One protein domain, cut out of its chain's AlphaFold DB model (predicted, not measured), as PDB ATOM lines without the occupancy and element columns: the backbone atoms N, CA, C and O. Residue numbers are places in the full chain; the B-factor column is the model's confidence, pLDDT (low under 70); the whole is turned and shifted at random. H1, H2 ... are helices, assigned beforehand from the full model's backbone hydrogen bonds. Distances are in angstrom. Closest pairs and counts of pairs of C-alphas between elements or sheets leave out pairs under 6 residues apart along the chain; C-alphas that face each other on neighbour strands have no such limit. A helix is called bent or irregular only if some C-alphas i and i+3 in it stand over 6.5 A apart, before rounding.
ATOM      1  N   GLU A 112     135.275 166.131 126.660       93.62
ATOM      2  CA  GLU A 112     135.618 167.473 127.114       93.62
ATOM      3  C   GLU A 112     134.970 167.699 128.479       93.62
ATOM      4  O   GLU A 112     133.825 167.295 128.701       93.62
ATOM      5  N   MET A 113     135.713 168.304 129.406       90.69
ATOM      6  CA  MET A 113     135.200 168.591 130.744       90.69
ATOM      7  C   MET A 113     135.001 170.098 130.891       90.69
ATOM      8  O   MET A 113     135.964 170.860 130.801       90.69
ATOM      9  N   ASP A 114     133.772 170.527 131.178       89.25
ATOM     10  CA  ASP A 114     133.414 171.953 131.260       89.25
ATOM     11  C   ASP A 114     134.324 172.736 132.216       89.25
ATOM     12  O   ASP A 114     134.757 173.841 131.915       89.25
ATOM     13  N   PHE A 115     134.673 172.144 133.360       85.94
ATOM     14  CA  PHE A 115     135.455 172.820 134.398       85.94
ATOM     15  C   PHE A 115     136.958 172.941 134.086       85.94
ATOM     16  O   PHE A 115     137.654 173.682 134.781       85.94
ATOM     17  N   ILE A 116     137.476 172.225 133.078       86.69
ATOM     18  CA  ILE A 116     138.850 172.418 132.573       86.69
ATOM     19  C   ILE A 116     138.879 173.070 131.187       86.69
ATOM     20  O   ILE A 116     139.969 173.383 130.712       86.69
ATOM     21  N   GLU A 117     137.710 173.269 130.564       88.06
ATOM     22  CA  GLU A 117     137.532 173.849 129.225       88.06
ATOM     23  C   GLU A 117     138.401 173.158 128.157       88.06
ATOM     24  O   GLU A 117     138.932 173.791 127.245       88.06
ATOM     25  N   HIS A 118     138.607 171.845 128.308       88.94
ATOM     26  CA  HIS A 118     139.509 171.063 127.467       88.94
ATOM     27  C   HIS A 118     139.082 169.588 127.411       88.94
ATOM     28  O   HIS A 118     138.454 169.070 128.340       88.94
ATOM     29  N   GLY A 119     139.490 168.887 126.348       93.44
ATOM     30  CA  GLY A 119     139.533 167.422 126.310       93.44
ATOM     31  C   GLY A 119     140.351 166.855 127.473       93.44
ATOM     32  O   GLY A 119     141.465 167.323 127.731       93.44
ATOM     33  N   ALA A 120     139.812 165.852 128.175       93.62
ATOM     34  CA  ALA A 120     140.455 165.238 129.340       93.62
ATOM     35  C   ALA A 120     141.862 164.714 129.013       93.62
ATOM     36  O   ALA A 120     142.789 164.886 129.799       93.62
ATOM     37  N   PHE A 121     142.040 164.141 127.819       95.12
ATOM     38  CA  PHE A 121     143.328 163.628 127.358       95.12
ATOM     39  C   PHE A 121     144.355 164.736 127.124       95.12
ATOM     40  O   PHE A 121     145.420 164.717 127.739       95.12
ATOM     41  N   SER A 122     144.036 165.738 126.301       93.19
ATOM     42  CA  SER A 122     144.959 166.853 126.062       93.19
ATOM     43  C   SER A 122     145.277 167.642 127.338       93.19
ATOM     44  O   SER A 122     146.409 168.101 127.517       93.19
ATOM     45  N   PHE A 123     144.310 167.782 128.254       91.38
ATOM     46  CA  PHE A 123     144.560 168.382 129.563       91.38
ATOM     47  C   PHE A 123     145.607 167.585 130.347       91.38
ATOM     48  O   PHE A 123     146.579 168.175 130.818       91.38
ATOM     49  N   SER A 124     145.451 166.263 130.443       90.06
ATOM     50  CA  SER A 124     146.404 165.395 131.138       90.06
ATOM     51  C   SER A 124     147.787 165.371 130.485       90.06
ATOM     52  O   SER A 124     148.784 165.358 131.199       90.06
ATOM     53  N   LEU A 125     147.881 165.440 129.152       88.12
ATOM     54  CA  LEU A 125     149.174 165.522 128.459       88.12
ATOM     55  C   LEU A 125     149.916 166.835 128.741       88.12
ATOM     56  O   LEU A 125     151.131 166.852 128.922       88.12
ATOM     57  N   THR A 126     149.191 167.954 128.774       85.81
ATOM     58  CA  THR A 126     149.774 169.290 129.004       85.81
ATOM     59  C   THR A 126     150.007 169.594 130.481       85.81
ATOM     60  O   THR A 126     150.776 170.491 130.829       85.81
ATOM     61  N   HIS A 127     149.368 168.823 131.356       80.81
ATOM     62  CA  HIS A 127     149.498 168.907 132.797       80.81
ATOM     63  C   HIS A 127     149.730 167.489 133.327       80.81
ATOM     64  O   HIS A 127     148.808 166.919 133.888       80.81
ATOM     65  N   PRO A 128     150.932 166.903 133.218       65.81
ATOM     66  CA  PRO A 128     151.183 165.504 133.607       65.81
ATOM     67  C   PRO A 128     150.985 165.199 135.110       65.81
ATOM     68  O   PRO A 128     151.266 164.099 135.575       65.81
ATOM     69  N   GLY A 129     150.499 166.169 135.890       63.78
ATOM     70  CA  GLY A 129     150.548 166.160 137.341       63.78
ATOM     71  C   GLY A 129     151.988 166.347 137.818       63.78
ATOM     72  O   GLY A 129     152.952 166.138 137.085       63.78
ATOM     73  N   ASN A 130     152.148 166.799 139.054       56.19
ATOM     74  CA  ASN A 130     153.454 166.801 139.701       56.19
ATOM     75  C   ASN A 130     153.480 165.644 140.700       56.19
ATOM     76  O   ASN A 130     152.500 165.425 141.409       56.19
ATOM     77  N   SER A 131     154.628 164.981 140.837       57.31
ATOM     78  CA  SER A 131     154.893 164.090 141.977       57.31
ATOM     79  C   SER A 131     154.882 164.840 143.319       57.31
ATOM     80  O   SER A 131     154.738 164.224 144.370       57.31
ATOM     81  N   TYR A 132     154.998 166.173 143.279       62.62
ATOM     82  CA  TYR A 132     154.897 167.075 144.423       62.62
ATOM     83  C   TYR A 132     153.786 168.110 144.227       62.62
ATOM     84  O   TYR A 132     153.935 169.081 143.484       62.62
ATOM     85  N   VAL A 133     152.677 167.922 144.933       72.56
ATOM     86  CA  VAL A 133     151.617 168.930 145.035       72.56
ATOM     87  C   VAL A 133     151.994 169.953 146.102       72.56
ATOM     88  O   VAL A 133     152.297 169.582 147.236       72.56
ATOM     89  N   ASP A 134     151.948 171.244 145.766       82.69
ATOM     90  CA  ASP A 134     152.025 172.304 146.773       82.69
ATOM     91  C   ASP A 134     150.749 172.262 147.630       82.69
ATOM     92  O   ASP A 134     149.652 172.596 147.179       82.69
ATOM     93  N   ALA A 135     150.893 171.832 148.886       83.44
ATOM     94  CA  ALA A 135     149.780 171.697 149.820       83.44
ATOM     95  C   ALA A 135     149.057 173.028 150.088       83.44
ATOM     96  O   ALA A 135     147.854 173.032 150.338       83.44
ATOM     97  N   THR A 136     149.763 174.160 150.009       88.19
ATOM     98  CA  THR A 136     149.172 175.492 150.197       88.19
ATOM     99  C   THR A 136     148.365 175.909 148.970       88.19
ATOM    100  O   THR A 136     147.313 176.537 149.108       88.19
ATOM    101  N   GLU A 137     148.846 175.579 147.770       88.00
ATOM    102  CA  GLU A 137     148.106 175.784 146.519       88.00
ATOM    103  C   GLU A 137     146.835 174.929 146.503       88.00
ATOM    104  O   GLU A 137     145.749 175.463 146.277       88.00
ATOM    105  N   LEU A 138     146.948 173.638 146.836       87.81
ATOM    106  CA  LEU A 138     145.805 172.728 146.881       87.81
ATOM    107  C   LEU A 138     144.779 173.145 147.941       87.81
ATOM    108  O   LEU A 138     143.591 173.194 147.635       87.81
ATOM    109  N   ALA A 139     145.210 173.482 149.161       89.25
ATOM    110  CA  ALA A 139     144.298 173.936 150.213       89.25
ATOM    111  C   ALA A 139     143.504 175.175 149.770       89.25
ATOM    112  O   ALA A 139     142.284 175.217 149.898       89.25
ATOM    113  N   ARG A 140     144.181 176.145 149.146       92.88
ATOM    114  CA  ARG A 140     143.533 177.349 148.615       92.88
ATOM    115  C   ARG A 140     142.577 177.036 147.466       92.88
ATOM    116  O   ARG A 140     141.524 177.657 147.368       92.88
ATOM    117  N   ALA A 141     142.940 176.102 146.591       91.31
ATOM    118  CA  ALA A 141     142.071 175.662 145.507       91.31
ATOM    119  C   ALA A 141     140.800 174.992 146.053       91.31
ATOM    120  O   ALA A 141     139.712 175.272 145.557       91.31
ATOM    121  N   ILE A 142     140.919 174.182 147.112       91.12
ATOM    122  CA  ILE A 142     139.781 173.579 147.824       91.12
ATOM    123  C   ILE A 142     138.886 174.661 148.433       91.12
ATOM    124  O   ILE A 142     137.683 174.657 148.176       91.12
ATOM    125  N   ASP A 143     139.466 175.608 149.175       95.38
ATOM    126  CA  ASP A 143     138.718 176.701 149.808       95.38
ATOM    127  C   ASP A 143     137.955 177.549 148.775       95.38
ATOM    128  O   ASP A 143     136.817 177.957 149.010       95.38
ATOM    129  N   ASN A 144     138.560 177.770 147.604       95.06
ATOM    130  CA  ASN A 144     137.980 178.551 146.511       95.06
ATOM    131  C   ASN A 144     137.099 177.736 145.550       95.06
ATOM    132  O   ASN A 144     136.567 178.309 144.601       95.06
ATOM    133  N   GLN A 145     136.960 176.422 145.757       91.81
ATOM    134  CA  GLN A 145     136.298 175.503 144.820       91.81
ATOM    135  C   GLN A 145     136.853 175.576 143.380       91.81
ATOM    136  O   GLN A 145     136.123 175.400 142.404       91.81
ATOM    137  N   ASP A 146     138.158 175.812 143.237       91.44
ATOM    138  CA  ASP A 146     138.860 175.810 141.951       91.44
ATOM    139  C   ASP A 146     139.110 174.368 141.485       91.44
ATOM    140  O   ASP A 146     140.174 173.779 141.701       91.44
ATOM    141  N   LEU A 147     138.094 173.787 140.844       89.19
ATOM    142  CA  LEU A 147     138.122 172.409 140.354       89.19
ATOM    143  C   LEU A 147     139.290 172.143 139.400       89.19
ATOM    144  O   LEU A 147     139.874 171.063 139.460       89.19
ATOM    145  N   ARG A 148     139.659 173.109 138.550       88.06
ATOM    146  CA  ARG A 148     140.747 172.949 137.578       88.06
ATOM    147  C   ARG A 148     142.080 172.735 138.284       88.06
ATOM    148  O   ARG A 148     142.817 171.812 137.933       88.06
ATOM    149  N   THR A 149     142.383 173.563 139.280       87.81
ATOM    150  CA  THR A 149     143.616 173.426 140.062       87.81
ATOM    151  C   THR A 149     143.586 172.160 140.914       87.81
ATOM    152  O   THR A 149     144.571 171.426 140.925       87.81
ATOM    153  N   ILE A 150     142.446 171.828 141.532       87.81
ATOM    154  CA  ILE A 150     142.289 170.584 142.302       87.81
ATOM    155  C   ILE A 150     142.605 169.360 141.434       87.81
ATOM    156  O   ILE A 150     143.459 168.555 141.807       87.81
ATOM    157  N   VAL A 151     141.974 169.209 140.263       86.69
ATOM    158  CA  VAL A 151     142.224 168.028 139.421       86.69
ATOM    159  C   VAL A 151     143.639 168.007 138.859       86.69
ATOM    160  O   VAL A 151     144.248 166.941 138.800       86.69
ATOM    161  N   LYS A 152     144.200 169.174 138.514       85.06
ATOM    162  CA  LYS A 152     145.586 169.294 138.054       85.06
ATOM    163  C   LYS A 152     146.558 168.764 139.104       85.06
ATOM    164  O   LYS A 152     147.508 168.062 138.758       85.06
ATOM    165  N   SER A 153     146.328 169.115 140.367       83.12
ATOM    166  CA  SER A 153     147.136 168.666 141.495       83.12
ATOM    167  C   SER A 153     146.960 167.171 141.757       83.12
ATOM    168  O   SER A 153     147.941 166.472 141.983       83.12
ATOM    169  N   LEU A 154     145.731 166.656 141.701       81.56
ATOM    170  CA  LEU A 154     145.451 165.270 142.085       81.56
ATOM    171  C   LEU A 154     145.786 164.240 141.001       81.56
ATOM    172  O   LEU A 154     146.160 163.122 141.343       81.56
ATOM    173  N   GLN A 155     145.682 164.581 139.714       78.62
ATOM    174  CA  GLN A 155     145.747 163.584 138.637       78.62
ATOM    175  C   GLN A 155     147.068 162.796 138.575       78.62
ATOM    176  O   GLN A 155     147.042 161.624 138.222       78.62
ATOM    177  N   GLY A 156     148.201 163.399 138.962       66.62
ATOM    178  CA  GLY A 156     149.512 162.725 138.979       66.62
ATOM    179  C   GLY A 156     149.745 161.816 140.191       66.62
ATOM    180  O   GLY A 156     150.709 161.058 140.211       66.62
ATOM    181  N   ILE A 157     148.879 161.899 141.205       68.38
ATOM    182  CA  ILE A 157     148.948 161.099 142.437       68.38
ATOM    183  C   ILE A 157     147.858 160.023 142.435       68.38
ATOM    184  O   ILE A 157     148.066 158.916 142.922       68.38
ATOM    185  N   ALA A 158     146.677 160.360 141.918       65.31
ATOM    186  CA  ALA A 158     145.462 159.588 142.141       65.31
ATOM    187  C   ALA A 158     145.269 158.418 141.169       65.31
ATOM    188  O   ALA A 158     144.528 157.491 141.502       65.31
ATOM    189  N   ALA A 159     145.877 158.447 139.976       72.12
ATOM    190  CA  ALA A 159     145.625 157.414 138.980       72.12
ATOM    191  C   ALA A 159     146.804 157.152 138.033       72.12
ATOM    192  O   ALA A 159     147.364 158.094 137.476       72.12
ATOM    193  N   PRO A 160     147.097 155.872 137.742       80.62
ATOM    194  CA  PRO A 160     148.007 155.492 136.662       80.62
ATOM    195  C   PRO A 160     147.559 156.002 135.284       80.62
ATOM    196  O   PRO A 160     148.394 156.208 134.411       80.62
ATOM    197  N   ASN A 161     146.250 156.212 135.089       85.62
ATOM    198  CA  ASN A 161     145.677 156.864 133.914       85.62
ATOM    199  C   ASN A 161     144.900 158.127 134.325       85.62
ATOM    200  O   ASN A 161     143.738 158.034 134.743       85.62
ATOM    201  N   PRO A 162     145.508 159.317 134.199       88.19
ATOM    202  CA  PRO A 162     144.855 160.591 134.495       88.19
ATOM    203  C   PRO A 162     143.534 160.815 133.744       88.19
ATOM    204  O   PRO A 162     142.600 161.393 134.298       88.19
ATOM    205  N   VAL A 163     143.404 160.304 132.516       91.56
ATOM    206  CA  VAL A 163     142.181 160.448 131.710       91.56
ATOM    207  C   VAL A 163     141.031 159.647 132.306       91.56
ATOM    208  O   VAL A 163     139.915 160.159 132.438       91.56
ATOM    209  N   ALA A 164     141.302 158.414 132.729       91.25
ATOM    210  CA  ALA A 164     140.312 157.592 133.414       91.25
ATOM    211  C   ALA A 164     139.887 158.226 134.741       91.25
ATOM    212  O   ALA A 164     138.701 158.228 135.061       91.25
ATOM    213  N   PHE A 165     140.811 158.842 135.480       89.00
ATOM    214  CA  PHE A 165     140.467 159.595 136.687       89.00
ATOM    215  C   PHE A 165     139.527 160.770 136.396       89.00
ATOM    216  O   PHE A 165     138.446 160.847 136.977       89.00
ATOM    217  N   LEU A 166     139.894 161.649 135.460       89.19
ATOM    218  CA  LEU A 166     139.101 162.838 135.121       89.19
ATOM    219  C   LEU A 166     137.697 162.489 134.616       89.19
ATOM    220  O   LEU A 166     136.746 163.234 134.844       89.19
ATOM    221  N   THR A 167     137.561 161.352 133.936       91.19
ATOM    222  CA  THR A 167     136.306 160.917 133.313       91.19
ATOM    223  C   THR A 167     135.527 159.896 134.140       91.19
ATOM    224  O   THR A 167     134.518 159.374 133.661       91.19
ATOM    225  N   ASN A 168     135.952 159.612 135.377       88.94
ATOM    226  CA  ASN A 168     135.365 158.586 136.247       88.94
ATOM    227  C   ASN A 168     135.274 157.204 135.563       88.94
ATOM    228  O   ASN A 168     134.229 156.552 135.579       88.94
ATOM    229  N   GLY A 169     136.357 156.786 134.907       89.31
ATOM    230  CA  GLY A 169     136.511 155.487 134.245       89.31
ATOM    231  C   GLY A 169     135.784 155.355 132.906       89.31
ATOM    232  O   GLY A 169     135.696 154.256 132.364       89.31
ATOM    233  N   ARG A 170     135.228 156.444 132.358       91.44
ATOM    234  CA  ARG A 170     134.475 156.409 131.090       91.44
ATOM    235  C   ARG A 170     135.360 156.452 129.844       91.44
ATOM    236  O   ARG A 170     134.844 156.214 128.751       91.44
ATOM    237  N   GLN A 171     136.629 156.813 130.001       94.31
ATOM    238  CA  GLN A 171     137.610 156.956 128.932       94.31
ATOM    239  C   GLN A 171     138.989 156.554 129.449       94.31
ATOM    240  O   GLN A 171     139.413 157.026 130.499       94.31
TER     241      GLN A 171
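What this domain is: This is residues 112 to 171 of the 223 residues of an uncharacterized protein of Leptolyngbya sp. SIO4C1 (UniProt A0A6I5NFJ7). Four short helices make a small body: H3 stands in the middle, with H2 packed on one side and H4 on the other, and H1 packs on H4. Ahead of H1 the printed part folds back in a small loop, residues 112 to 113 pairing antiparallel with 118 to 119. The printed part has 60 residues, 33 of them in four named helices, in order H1 H2 H3 H4, with no named strand, and its class is all helix; the whole is compact, with a radius of gyration of the C-alphas of 10.9 A, and spans 30 by 23 by 19 A.

Where its parts are: H1 is residues 120 to 126, from C-alpha 120 at (140.455, 165.238, 129.340), 10.2 A long. H2 is residues 135 to 143, 12.1 A. H3 is residues 147 to 158, 14.9 A, and only just irregular: C-alphas 153 and 156 are 6.9 A apart. H4, residues 162 to 166, 6.2 A, ends at (139.101, 162.838, 135.121).

How they stand to each other: H1 touches H4, closest C-alphas Phe 121 and Val 163, 5.5 A. H2 touches H3 at a steep tilt of 46 degrees, opposite ways, closest C-alphas Ala 141 and Ile 150, 6.0 A. H3 touches H4, closest C-alphas Gln 155 and Pro 162, 5.2 A. H2 and H4 are apart. Every O i to N i+4 pair is within hydrogen-bond range in H1, H2 and H4, and 6 of 8 in H3.

The domain as a whole: The C-alphas farthest apart, of Thr 136 and Arg 170, are 30.7 A apart. The printed part has no cut and no long link. Residues 128 to 132 and 156 to 158 have pLDDT under 70.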